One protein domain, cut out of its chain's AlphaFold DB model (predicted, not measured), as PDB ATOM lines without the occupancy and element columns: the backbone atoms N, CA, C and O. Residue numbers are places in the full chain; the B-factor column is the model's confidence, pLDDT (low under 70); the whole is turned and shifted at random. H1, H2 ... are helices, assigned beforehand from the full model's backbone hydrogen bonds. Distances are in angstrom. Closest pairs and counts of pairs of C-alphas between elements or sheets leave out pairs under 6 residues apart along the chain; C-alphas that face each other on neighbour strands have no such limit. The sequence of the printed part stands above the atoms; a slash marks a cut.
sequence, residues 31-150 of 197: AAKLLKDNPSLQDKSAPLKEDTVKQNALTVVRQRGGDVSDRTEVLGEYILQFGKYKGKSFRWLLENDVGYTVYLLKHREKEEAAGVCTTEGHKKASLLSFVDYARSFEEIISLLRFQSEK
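Overview. This is residues 31 to 150 of the 197 residues of an uncharacterized protein of Collichthys lucidus (UniProt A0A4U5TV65). Short helices cross one another at steep angles around H6, which lies in the middle with H4 near it. H2 and H3 meet crosswise at one end of the longest axis, and H5 and H7 lie toward the other end; H1 is set off at the margin, near one end of H4, and the far end of H5, residues 109 to 113, sticks out with residues 114 and 115. The printed part has 120 residues with seven named helices, H1 to H7 in chain order, and no named strand, in the class all helix. The whole is compact, with a radius of gyration of the C-alphas of 14.8 A, and spans 43 by 33 by 32 A.

Arrangement. H1, residues 31 to 37, is close but not clearly touching H4, residues 90 to 96, with C-alphas 32 and 96 closest at 5.9 A. H2, residues 50 to 64, touches H3, residues 71 to 76, about perpendicular at 88 degrees, with C-alphas 57 and 74 closest at 5.8 A. H3 touches H4 at a steep tilt of 53 degrees, the same way, with C-alphas 76 and 91 closest at 4.5 A. The hub is H6, residues 122 to 135, which touches H3 with residues 129 to 133 alone, at a steep tilt of 66 degrees, opposite ways; C-alphas 75 and 133 are closest at 6.3 A. H6 only just touches three more helices, with 3 pairs of C-alphas within 8 A each. These are H2, with C-alphas 50 and 122 closest at 6.6 A; H4, with C-alphas 90 and 130 closest at 6.4 A; and H5, residues 98 to 113, with C-alphas 105 and 131 closest at 6.4 A. H7, residues 138 to 149, is close but not clearly touching H5, with C-alphas 102 and 144 closest at 7.2 A. In H2 to H7 every O i to N i+4 pair is within hydrogen-bond range; in H1, 2 of 3 are.

Along the chain. H1 begins at C-alpha 31, (41.185, -28.678, 5.252), and is 10.2 A long from first to last C-alpha. H2 measures 21.4 A, H3 8.5 A, H4 10.1 A and H5 22.6 A. H6 begins at C-alpha 122, (40.982, -37.024, -18.756), and measures 20.0 A. H7, 16.1 A, ends at C-alpha 149, (23.272, -9.356, -11.083).

Size, cuts and confidence. The two C-alphas farthest apart are those of Gln 63 and Lys 150, at 43.5 A. The printed part has no cut. The links from H1 to H2, residues 38 to 49, and from H3 to H4, residues 77 to 89, are long. The mean pLDDT of the printed part is 92.9; residues 117 to 120 and residue 150 are under 70.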
ATOM      1  N   ALA A  31      40.763 -27.520   6.040       95.94
ATOM      2  CA  ALA A  31      41.185 -28.678   5.252       95.94
ATOM      3  C   ALA A  31      41.564 -28.300   3.805       95.94
ATOM      4  O   ALA A  31      42.530 -28.832   3.255       95.94
ATOM      5  N   ALA A  32      40.834 -27.368   3.183       96.06
ATOM      6  CA  ALA A  32      41.169 -26.850   1.858       96.06
ATOM      7  C   ALA A  32      42.404 -25.940   1.874       96.06
ATOM      8  O   ALA A  32      43.263 -26.072   1.001       96.06
ATOM      9  N   LYS A  33      42.544 -25.074   2.884       96.06
ATOM     10  CA  LYS A  33      43.735 -24.237   3.086       96.06
ATOM     11  C   LYS A  33      44.986 -25.090   3.239       96.06
ATOM     12  O   LYS A  33      45.959 -24.834   2.547       96.06
ATOM     13  N   LEU A  34      44.931 -26.167   4.026       96.19
ATOM     14  CA  LEU A  34      46.068 -27.069   4.207       96.19
ATOM     15  C   LEU A  34      46.622 -27.582   2.867       96.19
ATOM     16  O   LEU A  34      47.828 -27.530   2.645       96.19
ATOM     17  N   LEU A  35      45.754 -28.029   1.953       94.94
ATOM     18  CA  LEU A  35      46.162 -28.505   0.622       94.94
ATOM     19  C   LEU A  35      46.590 -27.371  -0.314       94.94
ATOM     20  O   LEU A  35      47.485 -27.544  -1.145       94.94
ATOM     21  N   LYS A  36      45.936 -26.213  -0.201       91.12
ATOM     22  CA  LYS A  36      46.260 -25.020  -0.984       91.12
ATOM     23  C   LYS A  36      47.657 -24.496  -0.637       91.12
ATOM     24  O   LYS A  36      48.417 -24.193  -1.552       91.12
ATOM     25  N   ASP A  37      47.975 -24.424   0.649       94.25
ATOM     26  CA  ASP A  37      49.186 -23.789   1.171       94.25
ATOM     27  C   ASP A  37      50.385 -24.754   1.187       94.25
ATOM     28  O   ASP A  37      51.529 -24.312   1.238       94.25
ATOM     29  N   ASN A  38      50.146 -26.069   1.065       95.50
ATOM     30  CA  ASN A  38      51.191 -27.098   1.040       95.50
ATOM     31  C   ASN A  38      51.143 -27.936  -0.254       95.50
ATOM     32  O   ASN A  38      50.592 -29.041  -0.262       95.50
ATOM     33  N   PRO A  39      51.763 -27.472  -1.359       93.44
ATOM     34  CA  PRO A  39      51.775 -28.189  -2.639       93.44
ATOM     35  C   PRO A  39      52.394 -29.595  -2.609       93.44
ATOM     36  O   PRO A  39      52.158 -30.389  -3.519       93.44
ATOM     37  N   SER A  40      53.190 -29.924  -1.589       95.06
ATOM     38  CA  SER A  40      53.734 -31.273  -1.379       95.06
ATOM     39  C   SER A  40      52.659 -32.309  -1.032       95.06
ATOM     40  O   SER A  40      52.859 -33.486  -1.314       95.06
ATOM     41  N   LEU A  41      51.521 -31.880  -0.472       94.06
ATOM     42  CA  LEU A  41      50.384 -32.742  -0.129       94.06
ATOM     43  C   LEU A  41      49.421 -32.970  -1.306       94.06
ATOM     44  O   LEU A  41      48.465 -33.735  -1.178       94.06
ATOM     45  N   GLN A  42      49.628 -32.290  -2.435       94.50
ATOM     46  CA  GLN A  42      48.757 -32.403  -3.604       94.50
ATOM     47  C   GLN A  42      49.072 -33.672  -4.398       94.50
ATOM     48  O   GLN A  42      50.236 -34.018  -4.611       94.50
ATOM     49  N   ASP A  43      48.029 -34.344  -4.885       94.75
ATOM     50  CA  ASP A  43      48.176 -35.526  -5.731       94.75
ATOM     51  C   ASP A  43      48.758 -35.151  -7.107       94.75
ATOM     52  O   ASP A  43      48.167 -34.384  -7.871       94.75
ATOM     53  N   LYS A  44      49.924 -35.725  -7.429       93.50
ATOM     54  CA  LYS A  44      50.655 -35.523  -8.694       93.50
ATOM     55  C   LYS A  44      50.565 -36.713  -9.652       93.50
ATOM     56  O   LYS A  44      51.235 -36.710 -10.683       93.50
ATOM     57  N   SER A  45      49.765 -37.727  -9.331       95.12
ATOM     58  CA  SER A  45      49.573 -38.904 -10.180       95.12
ATOM     59  C   SER A  45      49.035 -38.530 -11.567       95.12
ATOM     60  O   SER A  45      48.542 -37.418 -11.796       95.12
ATOM     61  N   ALA A  46      49.067 -39.468 -12.513       95.06
ATOM     62  CA  ALA A  46      48.386 -39.287 -13.791       95.06
ATOM     63  C   ALA A  46      46.850 -39.264 -13.592       95.06
ATOM     64  O   ALA A  46      46.328 -39.955 -12.717       95.06
ATOM     65  N   PRO A  47      46.100 -38.433 -14.333       95.50
ATOM     66  CA  PRO A  47      44.637 -38.479 -14.362       95.50
ATOM     67  C   PRO A  47      44.116 -39.851 -14.806       95.50
ATOM     68  O   PRO A  47      44.596 -40.403 -15.794       95.50
ATOM     69  N   LEU A  48      43.105 -40.363 -14.116       96.06
ATOM     70  CA  LEU A  48      42.405 -41.590 -14.477       96.06
ATOM     71  C   LEU A  48      41.362 -41.341 -15.569       96.06
ATOM     72  O   LEU A  48      40.794 -40.253 -15.667       96.06
ATOM     73  N   LYS A  49      41.077 -42.385 -16.353       95.62
ATOM     74  CA  LYS A  49      39.984 -42.395 -17.333       95.62
ATOM     75  C   LYS A  49      38.636 -42.222 -16.634       95.62
ATOM     76  O   LYS A  49      38.445 -42.718 -15.525       95.62
ATOM     77  N   GLU A  50      37.693 -41.574 -17.313       94.12
ATOM     78  CA  GLU A  50      36.363 -41.302 -16.759       94.12
ATOM     79  C   GLU A  50      35.635 -42.585 -16.334       94.12
ATOM     80  O   GLU A  50      35.113 -42.638 -15.223       94.12
ATOM     81  N   ASP A  51      35.693 -43.651 -17.138       96.25
ATOM     82  CA  ASP A  51      35.075 -44.942 -16.797       96.25
ATOM     83  C   ASP A  51      35.624 -45.534 -15.494       96.25
ATOM     84  O   ASP A  51      34.873 -46.075 -14.682       96.25
ATOM     85  N   THR A  52      36.928 -45.389 -15.252       97.38
ATOM     86  CA  THR A  52      37.560 -45.833 -14.003       97.38
ATOM     87  C   THR A  52      37.072 -45.002 -12.820       97.38
ATOM     88  O   THR A  52      36.726 -45.558 -11.779       97.38
ATOM     89  N   VAL A  53      36.992 -43.675 -12.973       97.56
ATOM     90  CA  VAL A  53      36.464 -42.781 -11.928       97.56
ATOM     91  C   VAL A  53      35.006 -43.122 -11.616       97.56
ATOM     92  O   VAL A  53      34.644 -43.244 -10.445       97.56
ATOM     93  N   LYS A  54      34.191 -43.358 -12.648       97.94
ATOM     94  CA  LYS A  54      32.786 -43.752 -12.524       97.94
ATOM     95  C   LYS A  54      32.621 -45.084 -11.801       97.94
ATOM     96  O   LYS A  54      31.800 -45.186 -10.893       97.94
ATOM     97  N   GLN A  55      33.399 -46.098 -12.173       98.31
ATOM     98  CA  GLN A  55      33.312 -47.420 -11.554       98.31
ATOM     99  C   GLN A  55      33.717 -47.386 -10.074       98.31
ATOM    100  O   GLN A  55      33.072 -48.027  -9.238       98.31
ATOM    101  N   ASN A  56      34.741 -46.597  -9.736       98.06
ATOM    102  CA  ASN A  56      35.146 -46.373  -8.350       98.06
ATOM    103  C   ASN A  56      34.024 -45.690  -7.556       98.06
ATOM    104  O   ASN A  56      33.649 -46.177  -6.491       98.06
ATOM    105  N   ALA A  57      33.428 -44.629  -8.106       98.12
ATOM    106  CA  ALA A  57      32.310 -43.921  -7.487       98.12
ATOM    107  C   ALA A  57      31.102 -44.841  -7.242       98.12
ATOM    108  O   ALA A  57      30.590 -44.907  -6.128       98.12
ATOM    109  N   LEU A  58      30.689 -45.626  -8.246       98.19
ATOM    110  CA  LEU A  58      29.600 -46.603  -8.114       98.19
ATOM    111  C   LEU A  58      29.870 -47.634  -7.013       98.19
ATOM    112  O   LEU A  58      28.957 -48.012  -6.279       98.19
ATOM    113  N   THR A  59      31.121 -48.080  -6.892       98.06
ATOM    114  CA  THR A  59      31.532 -49.023  -5.848       98.06
ATOM    115  C   THR A  59      31.390 -48.397  -4.463       98.06
ATOM    116  O   THR A  59      30.794 -49.020  -3.589       98.06
ATOM    117  N   VAL A  60      31.844 -47.153  -4.281       97.56
ATOM    118  CA  VAL A  60      31.716 -46.411  -3.013       97.56
ATOM    119  C   VAL A  60      30.248 -46.194  -2.639       97.56
ATOM    120  O   VAL A  60      29.853 -46.501  -1.514       97.56
ATOM    121  N   VAL A  61      29.418 -45.730  -3.582       97.62
ATOM    122  CA  VAL A  61      27.975 -45.523  -3.357       97.62
ATOM    123  C   VAL A  61      27.293 -46.833  -2.961       97.62
ATOM    124  O   VAL A  61      26.543 -46.873  -1.988       97.62
ATOM    125  N   ARG A  62      27.595 -47.934  -3.660       96.31
ATOM    126  CA  ARG A  62      27.037 -49.251  -3.335       96.31
ATOM    127  C   ARG A  62      27.479 -49.734  -1.954       96.31
ATOM    128  O   ARG A  62      26.643 -50.215  -1.198       96.31
ATOM    129  N   GLN A  63      28.764 -49.606  -1.620       96.25
ATOM    130  CA  GLN A  63      29.319 -50.068  -0.343       96.25
ATOM    131  C   GLN A  63      28.701 -49.359   0.861       96.25
ATOM    132  O   GLN A  63      28.477 -50.000   1.883       96.25
ATOM    133  N   ARG A  64      28.372 -48.067   0.741       95.94
ATOM    134  CA  ARG A  64      27.678 -47.341   1.815       95.94
ATOM    135  C   ARG A  64      26.169 -47.602   1.878       95.94
ATOM    136  O   ARG A  64      25.542 -47.157   2.829       95.94
ATOM    137  N   GLY A  65      25.577 -48.277   0.888       95.25
ATOM    138  CA  GLY A  65      24.121 -48.458   0.778       95.25
ATOM    139  C   GLY A  65      23.378 -47.243   0.206       95.25
ATOM    140  O   GLY A  65      22.233 -46.988   0.586       95.25
ATOM    141  N   GLY A  66      24.044 -46.465  -0.649       95.44
ATOM    142  CA  GLY A  66      23.477 -45.320  -1.362       95.44
ATOM    143  C   GLY A  66      22.772 -45.698  -2.667       95.44
ATOM    144  O   GLY A  66      22.744 -46.865  -3.072       95.44
ATOM    145  N   ASP A  67      22.212 -44.697  -3.344       95.12
ATOM    146  CA  ASP A  67      21.458 -44.863  -4.582       95.12
ATOM    147  C   ASP A  67      22.369 -44.729  -5.811       95.12
ATOM    148  O   ASP A  67      22.719 -43.636  -6.249       95.12
ATOM    149  N   VAL A  68      22.747 -45.861  -6.412       95.44
ATOM    150  CA  VAL A  68      23.562 -45.872  -7.644       95.44
ATOM    151  C   VAL A  68      22.799 -45.402  -8.888       95.44
ATOM    152  O   VAL A  68      23.421 -45.184  -9.928       95.44
ATOM    153  N   SER A  69      21.468 -45.281  -8.813       94.75
ATOM    154  CA  SER A  69      20.646 -44.720  -9.890       94.75
ATOM    155  C   SER A  69      20.545 -43.194  -9.812       94.75
ATOM    156  O   SER A  69      20.281 -42.544 -10.827       94.75
ATOM    157  N   ASP A  70      20.839 -42.609  -8.648       94.94
ATOM    158  CA  ASP A  70      20.949 -41.168  -8.470       94.94
ATOM    159  C   ASP A  70      22.284 -40.665  -9.041       94.94
ATOM    160  O   ASP A  70      23.362 -40.813  -8.458       94.94
ATOM    161  N   ARG A  71      22.205 -40.026 -10.214       95.56
ATOM    162  CA  ARG A  71      23.366 -39.450 -10.903       95.56
ATOM    163  C   ARG A  71      24.118 -38.446 -10.028       95.56
ATOM    164  O   ARG A  71      25.347 -38.431 -10.072       95.56
ATOM    165  N   THR A  72      23.419 -37.612  -9.265       96.06
ATOM    166  CA  THR A  72      24.038 -36.592  -8.409       96.06
ATOM    167  C   THR A  72      24.783 -37.254  -7.260       96.06
ATOM    168  O   THR A  72      25.905 -36.863  -6.938       96.06
ATOM    169  N   GLU A  73      24.212 -38.306  -6.675       95.62
ATOM    170  CA  GLU A  73      24.880 -39.071  -5.625       95.62
ATOM    171  C   GLU A  73      26.178 -39.724  -6.126       95.62
ATOM    172  O   GLU A  73      27.213 -39.622  -5.459       95.62
ATOM    173  N   VAL A  74      26.137 -40.338  -7.314       97.69
ATOM    174  CA  VAL A  74      27.301 -40.968  -7.956       97.69
ATOM    175  C   VAL A  74      28.360 -39.935  -8.333       97.69
ATOM    176  O   VAL A  74      29.534 -40.128  -8.018       97.69
ATOM    177  N   LEU A  75      27.971 -38.818  -8.956       98.00
ATOM    178  CA  LEU A  75      28.897 -37.732  -9.293       98.00
ATOM    179  C   LEU A  75      29.552 -37.131  -8.047       98.00
ATOM    180  O   LEU A  75      30.721 -36.766  -8.099       98.00
ATOM    181  N   GLY A  76      28.855 -37.088  -6.910       97.62
ATOM    182  CA  GLY A  76      29.440 -36.646  -5.644       97.62
ATOM    183  C   GLY A  76      30.663 -37.460  -5.212       97.62
ATOM    184  O   GLY A  76      31.553 -36.902  -4.572       97.62
ATOM    185  N   GLU A  77      30.744 -38.734  -5.612       98.19
ATOM    186  CA  GLU A  77      31.873 -39.633  -5.333       98.19
ATOM    187  C   GLU A  77      32.935 -39.665  -6.438       98.19
ATOM    188  O   GLU A  77      33.956 -40.341  -6.293       98.19
ATOM    189  N   TYR A  78      32.751 -38.923  -7.535       98.44
ATOM    190  CA  TYR A  78      33.811 -38.775  -8.527       98.44
ATOM    191  C   TYR A  78      35.010 -38.083  -7.890       98.44
ATOM    192  O   TYR A  78      34.890 -37.018  -7.288       98.44
ATOM    193  N   ILE A  79      36.188 -38.674  -8.062       98.31
ATOM    194  CA  ILE A  79      37.443 -38.082  -7.614       98.31
ATOM    195  C   ILE A  79      37.931 -37.080  -8.658       98.31
ATOM    196  O   ILE A  79      38.080 -37.422  -9.833       98.31
ATOM    197  N   LEU A  80      38.234 -35.858  -8.220       97.81
ATOM    198  CA  LEU A  80      38.863 -34.816  -9.025       97.81
ATOM    199  C   LEU A  80      40.151 -35.341  -9.650       97.81
ATOM    200  O   LEU A  80      41.047 -35.804  -8.944       97.81
ATOM    201  N   GLN A  81      40.256 -35.215 -10.974       97.50
ATOM    202  CA  GLN A  81      41.439 -35.605 -11.746       97.50
ATOM    203  C   GLN A  81      42.328 -34.409 -12.128       97.50
ATOM    204  O   GLN A  81      43.261 -34.552 -12.922       97.50
ATOM    205  N   PHE A  82      42.048 -33.223 -11.582       94.88
ATOM    206  CA  PHE A  82      42.702 -31.966 -11.937       94.88
ATOM    207  C   PHE A  82      42.875 -31.030 -10.730       94.88
ATOM    208  O   PHE A  82      42.208 -31.168  -9.707       94.88
ATOM    209  N   GLY A  83      43.738 -30.026 -10.906       93.75
ATOM    210  CA  GLY A  83      43.919 -28.920  -9.968       93.75
ATOM    211  C   GLY A  83      44.542 -29.310  -8.625       93.75
ATOM    212  O   GLY A  83      44.934 -30.449  -8.392       93.75
ATOM    213  N   LYS A  84      44.608 -28.326  -7.726       94.25
ATOM    214  CA  LYS A  84      45.226 -28.451  -6.393       94.25
ATOM    215  C   LYS A  84      44.500 -29.405  -5.437       94.25
ATOM    216  O   LYS A  84      45.078 -29.851  -4.457       94.25
ATOM    217  N   TYR A  85      43.234 -29.710  -5.719       97.19
ATOM    218  CA  TYR A  85      42.408 -30.627  -4.928       97.19
ATOM    219  C   TYR A  85      42.239 -31.994  -5.602       97.19
ATOM    220  O   TYR A  85      41.324 -32.742  -5.254       97.19
ATOM    221  N   LYS A  86      43.106 -32.330  -6.570       96.94
ATOM    222  CA  LYS A  86      43.146 -33.666  -7.165       96.94
ATOM    223  C   LYS A  86      43.203 -34.733  -6.059       96.94
ATOM    224  O   LYS A  86      43.901 -34.562  -5.060       96.94
ATOM    225  N   GLY A  87      42.432 -35.807  -6.227       97.00
ATOM    226  CA  GLY A  87      42.320 -36.879  -5.233       97.00
ATOM    227  C   GLY A  87      41.199 -36.675  -4.206       97.00
ATOM    228  O   GLY A  87      40.913 -37.584  -3.431       97.00
ATOM    229  N   LYS A  88      40.521 -35.519  -4.200       98.06
ATOM    230  CA  LYS A  88      39.293 -35.292  -3.419       98.06
ATOM    231  C   LYS A  88      38.049 -35.537  -4.261       98.06
ATOM    232  O   LYS A  88      38.096 -35.398  -5.479       98.06
ATOM    233  N   SER A  89      36.941 -35.899  -3.617       98.38
ATOM    234  CA  SER A  89      35.676 -36.086  -4.322       98.38
ATOM    235  C   SER A  89      35.066 -34.749  -4.756       98.38
ATOM    236  O   SER A  89      35.382 -33.693  -4.198       98.38
ATOM    237  N   PHE A  90      34.177 -34.775  -5.748       98.56
ATOM    238  CA  PHE A  90      33.445 -33.585  -6.180       98.56
ATOM    239  C   PHE A  90      32.625 -32.996  -5.031       98.56
ATOM    240  O   PHE A  90      32.645 -31.780  -4.825       98.56
ATOM    241  N   ARG A  91      31.968 -33.858  -4.241       98.44
ATOM    242  CA  ARG A  91      31.252 -33.466  -3.022       98.44
ATOM    243  C   ARG A  91      32.172 -32.717  -2.067       98.44
ATOM    244  O   ARG A  91      31.846 -31.610  -1.654       98.44
ATOM    245  N   TRP A  92      33.354 -33.274  -1.787       98.38
ATOM    246  CA  TRP A  92      34.318 -32.656  -0.878       98.38
ATOM    247  C   TRP A  92      34.663 -31.226  -1.306       98.38
ATOM    248  O   TRP A  92      34.731 -30.338  -0.458       98.38
ATOM    249  N   LEU A  93      34.839 -30.973  -2.607       98.38
ATOM    250  CA  LEU A  93      35.141 -29.632  -3.102       98.38
ATOM    251  C   LEU A  93      33.988 -28.644  -2.860       98.38
ATOM    252  O   LEU A  93      34.240 -27.539  -2.379       98.38
ATOM    253  N   LEU A  94      32.738 -29.035  -3.118       98.12
ATOM    254  CA  LEU A  94      31.576 -28.176  -2.844       98.12
ATOM    255  C   LEU A  94      31.419 -27.850  -1.351       98.12
ATOM    256  O   LEU A  94      31.018 -26.742  -0.994       98.12
ATOM    257  N   GLU A  95      31.776 -28.780  -0.471       98.19
ATOM    258  CA  GLU A  95      31.703 -28.578   0.980       98.19
ATOM    259  C   GLU A  95      32.852 -27.692   1.495       98.19
ATOM    260  O   GLU A  95      32.682 -26.903   2.430       98.19
ATOM    261  N   ASN A  96      34.031 -27.768   0.871       98.19
ATOM    262  CA  ASN A  96      35.257 -27.182   1.412       98.19
ATOM    263  C   ASN A  96      35.738 -25.908   0.708       98.19
ATOM    264  O   ASN A  96      36.392 -25.095   1.358       98.19
ATOM    265  N   ASP A  97      35.422 -25.681  -0.569       97.56
ATOM    266  CA  ASP A  97      35.880 -24.498  -1.314       97.56
ATOM    267  C   ASP A  97      34.925 -24.136  -2.474       97.56
ATOM    268  O   ASP A  97      35.195 -24.347  -3.662       97.56
ATOM    269  N   VAL A  98      33.778 -23.544  -2.116       97.19
ATOM    270  CA  VAL A  98      32.806 -23.007  -3.085       97.19
ATOM    271  C   VAL A  98      33.421 -21.883  -3.925       97.19
ATOM    272  O   VAL A  98      33.093 -21.759  -5.102       97.19
ATOM    273  N   GLY A  99      34.338 -21.083  -3.372       96.00
ATOM    274  CA  GLY A  99      34.996 -20.010  -4.121       96.00
ATOM    275  C   GLY A  99      35.789 -20.547  -5.312       96.00
ATOM    276  O   GLY A  99      35.680 -20.023  -6.422       96.00
ATOM    277  N   TYR A 100      36.522 -21.645  -5.120       96.19
ATOM    278  CA  TYR A 100      37.210 -22.318  -6.219       96.19
ATOM    279  C   TYR A 100      36.238 -22.936  -7.232       96.19
ATOM    280  O   TYR A 100      36.482 -22.855  -8.433       96.19
ATOM    281  N   THR A 101      35.107 -23.480  -6.776       96.81
ATOM    282  CA  THR A 101      34.038 -23.971  -7.664       96.81
ATOM    283  C   THR A 101      33.510 -22.860  -8.575       96.81
ATOM    284  O   THR A 101      33.455 -23.025  -9.792       96.81
ATOM    285  N   VAL A 102      33.181 -21.698  -8.004       95.94
ATOM    286  CA  VAL A 102      32.710 -20.523  -8.753       95.94
ATOM    287  C   VAL A 102      33.766 -20.040  -9.746       95.94
ATOM    288  O   VAL A 102      33.434 -19.720 -10.887       95.94
ATOM    289  N   TYR A 103      35.039 -20.014  -9.344       94.44
ATOM    290  CA  TYR A 103      36.145 -19.676 -10.240       94.44
ATOM    291  C   TYR A 103      36.204 -20.610 -11.459       94.44
ATOM    292  O   TYR A 103      36.300 -20.121 -12.584       94.44
ATOM    293  N   LEU A 104      36.097 -21.929 -11.254       94.62
ATOM    294  CA  LEU A 104      36.112 -22.915 -12.341       94.62
ATOM    295  C   LEU A 104      34.929 -22.734 -13.300       94.62
ATOM    296  O   LEU A 104      35.125 -22.764 -14.513       94.62
ATOM    297  N   LEU A 105      33.725 -22.500 -12.769       94.50
ATOM    298  CA  LEU A 105      32.516 -22.277 -13.572       94.50
ATOM    299  C   LEU A 105      32.651 -21.025 -14.449       94.50
ATOM    300  O   LEU A 105      32.452 -21.098 -15.659       94.50
ATOM    301  N   LYS A 106      33.101 -19.904 -13.873       92.25
ATOM    302  CA  LYS A 106      33.333 -18.659 -14.625       92.25
ATOM    303  C   LYS A 106      34.455 -18.785 -15.649       92.25
ATOM    304  O   LYS A 106      34.369 -18.213 -16.730       92.25
ATOM    305  N   HIS A 107      35.536 -19.489 -15.308       88.50
ATOM    306  CA  HIS A 107      36.618 -19.751 -16.254       88.50
ATOM    307  C   HIS A 107      36.092 -20.527 -17.461       88.50
ATOM    308  O   HIS A 107      36.380 -20.166 -18.599       88.50
ATOM    309  N   ARG A 108      35.268 -21.548 -17.212       87.25
ATOM    310  CA  ARG A 108      34.680 -22.366 -18.266       87.25
ATOM    311  C   ARG A 108      33.754 -21.564 -19.182       87.25
ATOM    312  O   ARG A 108      33.877 -21.676 -20.395       87.25
ATOM    313  N   GLU A 109      32.890 -20.725 -18.616       87.25
ATOM    314  CA  GLU A 109      32.001 -19.841 -19.386       87.25
ATOM    315  C   GLU A 109      32.787 -18.879 -20.289       87.25
ATOM    316  O   GLU A 109      32.408 -18.651 -21.435       87.25
ATOM    317  N   LYS A 110      33.926 -18.362 -19.809       86.88
ATOM    318  CA  LYS A 110      34.825 -17.528 -20.621       86.88
ATOM    319  C   LYS A 110      35.469 -18.303 -21.769       86.88
ATOM    320  O   LYS A 110      35.557 -17.768 -22.871       86.88
ATOM    321  N   GLU A 111      35.917 -19.536 -21.534       85.56
ATOM    322  CA  GLU A 111      36.470 -20.387 -22.599       85.56
ATOM    323  C   GLU A 111      35.421 -20.725 -23.667       85.56
ATOM    324  O   GLU A 111      35.734 -20.721 -24.858       85.56
ATOM    325  N   GLU A 112      34.177 -20.986 -23.254       83.44
ATOM    326  CA  GLU A 112      33.052 -21.243 -24.159       83.44
ATOM    327  C   GLU A 112      32.700 -20.004 -24.988       83.44
ATOM    328  O   GLU A 112      32.579 -20.105 -26.209       83.44
ATOM    329  N   ALA A 113      32.633 -18.825 -24.362       84.56
ATOM    330  CA  ALA A 113      32.407 -17.557 -25.057       84.56
ATOM    331  C   ALA A 113      33.528 -17.213 -26.056       84.56
ATOM    332  O   ALA A 113      33.269 -16.612 -27.095       84.56
ATOM    333  N   ALA A 114      34.766 -17.620 -25.765       84.81
ATOM    334  CA  ALA A 114      35.912 -17.438 -26.651       84.81
ATOM    335  C   ALA A 114      35.984 -18.476 -27.792       84.81
ATOM    336  O   ALA A 114      36.933 -18.452 -28.574       84.81
ATOM    337  N   GLY A 115      35.023 -19.404 -27.888       75.31
ATOM    338  CA  GLY A 115      35.006 -20.444 -28.921       75.31
ATOM    339  C   GLY A 115      36.161 -21.444 -28.803       75.31
ATOM    340  O   GLY A 115      36.494 -22.128 -29.773       75.31
ATOM    341  N   VAL A 116      36.794 -21.539 -27.627       71.81
ATOM    342  CA  VAL A 116      37.966 -22.390 -27.397       71.81
ATOM    343  C   VAL A 116      37.511 -23.845 -27.253       71.81
ATOM    344  O   VAL A 116      37.318 -24.383 -26.158       71.81
ATOM    345  N   CYS A 117      37.344 -24.517 -28.390       55.62
ATOM    346  CA  CYS A 117      37.164 -25.962 -28.445       55.62
ATOM    347  C   CYS A 117      38.538 -26.640 -28.384       55.62
ATOM    348  O   CYS A 117      39.179 -26.887 -29.402       55.62
ATOM    349  N   THR A 118      39.043 -26.876 -27.174       54.22
ATOM    350  CA  THR A 118      40.323 -27.580 -26.986       54.22
ATOM    351  C   THR A 118      40.152 -29.082 -26.763       54.22
ATOM    352  O   THR A 118      39.121 -29.555 -26.286       54.22
ATOM    353  N   THR A 119      41.206 -29.797 -27.125       55.66
ATOM    354  CA  THR A 119      41.368 -31.244 -27.286       55.66
ATOM    355  C   THR A 119      41.027 -32.118 -26.071       55.66
ATOM    356  O   THR A 119      40.995 -31.675 -24.920       55.66
ATOM    357  N   GLU A 120      40.759 -33.393 -26.373       67.75
ATOM    358  CA  GLU A 120      40.377 -34.465 -25.451       67.75
ATOM    359  C   GLU A 120      41.457 -34.756 -24.396       67.75
ATOM    360  O   GLU A 120      42.647 -34.852 -24.687       67.75
ATOM    361  N   GLY A 121      41.041 -34.937 -23.141       83.00
ATOM    362  CA  GLY A 121      41.938 -35.352 -22.067       83.00
ATOM    363  C   GLY A 121      41.190 -35.619 -20.768       83.00
ATOM    364  O   GLY A 121      40.211 -34.949 -20.446       83.00
ATOM    365  N   HIS A 122      41.668 -36.577 -19.975       89.19
ATOM    366  CA  HIS A 122      40.982 -37.024 -18.756       89.19
ATOM    367  C   HIS A 122      40.796 -35.919 -17.699       89.19
ATOM    368  O   HIS A 122      39.783 -35.895 -17.002       89.19
ATOM    369  N   LYS A 123      41.726 -34.950 -17.614       90.12
ATOM    370  CA  LYS A 123      41.562 -33.757 -16.752       90.12
ATOM    371  C   LYS A 123      40.354 -32.924 -17.173       90.12
ATOM    372  O   LYS A 123      39.603 -32.466 -16.319       90.12
ATOM    373  N   LYS A 124      40.185 -32.736 -18.485       88.81
ATOM    374  CA  LYS A 124      39.108 -31.932 -19.060       88.81
ATOM    375  C   LYS A 124      37.763 -32.642 -18.936       88.81
ATOM    376  O   LYS A 124      36.808 -32.001 -18.523       88.81
ATOM    377  N   ALA A 125      37.716 -33.953 -19.184       92.00
ATOM    378  CA  ALA A 125      36.528 -34.767 -18.920       92.00
ATOM    379  C   ALA A 125      36.083 -34.630 -17.455       92.00
ATOM    380  O   ALA A 125      34.953 -34.242 -17.188       92.00
ATOM    381  N   SER A 126      37.011 -34.797 -16.504       95.19
ATOM    382  CA  SER A 126      36.723 -34.604 -15.077       95.19
ATOM    383  C   SER A 126      36.242 -33.187 -14.741       95.19
ATOM    384  O   SER A 126      35.348 -33.048 -13.909       95.19
ATOM    385  N   LEU A 127      36.797 -32.143 -15.371       94.38
ATOM    386  CA  LEU A 127      36.327 -30.765 -15.195       94.38
ATOM    387  C   LEU A 127      34.892 -30.586 -15.702       94.38
ATOM    388  O   LEU A 127      34.090 -29.974 -15.006       94.38
ATOM    389  N   LEU A 128      34.555 -31.134 -16.871       93.56
ATOM    390  CA  LEU A 128      33.201 -31.061 -17.427       93.56
ATOM    391  C   LEU A 128      32.192 -31.797 -16.537       93.56
ATOM    392  O   LEU A 128      31.184 -31.205 -16.157       93.56
ATOM    393  N   SER A 129      32.500 -33.023 -16.096       96.19
ATOM    394  CA  SER A 129      31.638 -33.753 -15.155       96.19
ATOM    395  C   SER A 129      31.462 -32.991 -13.834       96.19
ATOM    396  O   SER A 129      30.389 -33.034 -13.234       96.19
ATOM    397  N   PHE A 130      32.501 -32.286 -13.367       97.69
ATOM    398  CA  PHE A 130      32.417 -31.450 -12.169       97.69
ATOM    399  C   PHE A 130      31.534 -30.215 -12.383       97.69
ATOM    400  O   PHE A 130      30.749 -29.874 -11.501       97.69
ATOM    401  N   VAL A 131      31.634 -29.556 -13.540       95.62
ATOM    402  CA  VAL A 131      30.773 -28.422 -13.905       95.62
ATOM    403  C   VAL A 131      29.305 -28.851 -13.940       95.62
ATOM    404  O   VAL A 131      28.473 -28.190 -13.315       95.62
ATOM    405  N   ASP A 132      28.999 -29.981 -14.584       95.69
ATOM    406  CA  ASP A 132      27.650 -30.559 -14.616       95.69
ATOM    407  C   ASP A 132      27.135 -30.862 -13.204       95.69
ATOM    408  O   ASP A 132      26.003 -30.526 -12.856       95.69
ATOM    409  N   TYR A 133      27.981 -31.465 -12.366       98.06
ATOM    410  CA  TYR A 133      27.650 -31.756 -10.976       98.06
ATOM    411  C   TYR A 133      27.373 -30.482 -10.171       98.06
ATOM    412  O   TYR A 133      26.336 -30.383  -9.521       98.06
ATOM    413  N   ALA A 134      28.250 -29.479 -10.234       97.81
ATOM    414  CA  ALA A 134      28.086 -28.231  -9.493       97.81
ATOM    415  C   ALA A 134      26.817 -27.471  -9.914       97.81
ATOM    416  O   ALA A 134      26.122 -26.921  -9.062       97.81
ATOM    417  N   ARG A 135      26.478 -27.489 -11.211       96.44
ATOM    418  CA  ARG A 135      25.252 -26.875 -11.747       96.44
ATOM    419  C   ARG A 135      23.965 -27.616 -11.366       96.44
ATOM    420  O   ARG A 135      22.891 -27.054 -11.542       96.44
ATOM    421  N   SER A 136      24.051 -28.826 -10.808       97.12
ATOM    422  CA  SER A 136      22.878 -29.546 -10.288       97.12
ATOM    423  C   SER A 136      22.354 -29.008  -8.947       97.12
ATOM    424  O   SER A 136      21.277 -29.412  -8.514       97.12
ATOM    425  N   PHE A 137      23.085 -28.090  -8.299       97.56
ATOM    426  CA  PHE A 137      22.716 -27.511  -7.004       97.56
ATOM    427  C   PHE A 137      22.192 -26.084  -7.151       97.56
ATOM    428  O   PHE A 137      22.903 -25.191  -7.624       97.56
ATOM    429  N   GLU A 138      20.976 -25.850  -6.660       96.06
ATOM    430  CA  GLU A 138      20.343 -24.529  -6.690       96.06
ATOM    431  C   GLU A 138      21.168 -23.487  -5.924       96.06
ATOM    432  O   GLU A 138      21.272 -22.343  -6.357       96.06
ATOM    433  N   GLU A 139      21.841 -23.871  -4.835       96.38
ATOM    434  CA  GLU A 139      22.689 -22.953  -4.074       96.38
ATOM    435  C   GLU A 139      23.843 -22.380  -4.914       96.38
ATOM    436  O   GLU A 139      24.206 -21.212  -4.746       96.38
ATOM    437  N   ILE A 140      24.400 -23.172  -5.837       97.38
ATOM    438  CA  ILE A 140      25.463 -22.731  -6.751       97.38
ATOM    439  C   ILE A 140      24.886 -21.834  -7.847       97.38
ATOM    440  O   ILE A 140      25.446 -20.770  -8.113       97.38
ATOM    441  N   ILE A 141      23.760 -22.221  -8.449       95.56
ATOM    442  CA  ILE A 141      23.091 -21.430  -9.494       95.56
ATOM    443  C   ILE A 141      22.660 -20.063  -8.954       95.56
ATOM    444  O   ILE A 141      22.963 -19.030  -9.557       95.56
ATOM    445  N   SER A 142      22.028 -20.039  -7.783       94.75
ATOM    446  CA  SER A 142      21.632 -18.818  -7.084       94.75
ATOM    447  C   SER A 142      22.835 -17.924  -6.758       94.75
ATOM    448  O   SER A 142      22.764 -16.707  -6.936       94.75
ATOM    449  N   LEU A 143      23.970 -18.499  -6.338       94.25
ATOM    450  CA  LEU A 143      25.197 -17.735  -6.093       94.25
ATOM    451  C   LEU A 143      25.761 -17.115  -7.378       94.25
ATOM    452  O   LEU A 143      26.155 -15.949  -7.361       94.25
ATOM    453  N   LEU A 144      25.810 -17.867  -8.480       93.56
ATOM    454  CA  LEU A 144      26.284 -17.351  -9.767       93.56
ATOM    455  C   LEU A 144      25.406 -16.202 -10.262       93.56
ATOM    456  O   LEU A 144      25.939 -15.152 -10.615       93.56
ATOM    457  N   ARG A 145      24.079 -16.369 -10.193       93.25
ATOM    458  CA  ARG A 145      23.107 -15.334 -10.559       93.25
ATOM    459  C   ARG A 145      23.293 -14.068  -9.728       93.25
ATOM    460  O   ARG A 145      23.427 -12.980 -10.275       93.25
ATOM    461  N   PHE A 146      23.406 -14.209  -8.410       89.81
ATOM    462  CA  PHE A 146      23.659 -13.073  -7.525       89.81
ATOM    463  C   PHE A 146      24.973 -12.348  -7.854       89.81
ATOM    464  O   PHE A 146      25.068 -11.131  -7.720       89.81
ATOM    465  N   GLN A 147      26.006 -13.076  -8.289       87.50
ATOM    466  CA  GLN A 147      27.279 -12.478  -8.692       87.50
ATOM    467  C   GLN A 147      27.251 -11.823 -10.075       87.50
ATOM    468  O   GLN A 147      28.078 -10.945 -10.305       87.50
ATOM    469  N   SER A 148      26.369 -12.247 -10.984       84.00
ATOM    470  CA  SER A 148      26.171 -11.592 -12.284       84.00
ATOM    471  C   SER A 148      25.239 -10.385 -12.202       84.00
ATOM    472  O   SER A 148      25.414  -9.430 -12.947       84.00
ATOM    473  N   GLU A 149      24.240 -10.438 -11.315       81.62
ATOM    474  CA  GLU A 149      23.272  -9.356 -11.083       81.62
ATOM    475  C   GLU A 149      23.829  -8.256 -10.194       81.62
ATOM    476  O   GLU A 149      23.411  -7.103 -10.302       81.62
ATOM    477  N   LYS A 150      24.793  -8.584  -9.327       64.19
ATOM    478  CA  LYS A 150      25.643  -7.543  -8.776       64.19
ATOM    479  C   LYS A 150      26.297  -6.854  -9.971       64.19
ATOM    480  O   LYS A 150      27.084  -7.519 -10.652       64.19
TER     481      LYS A 150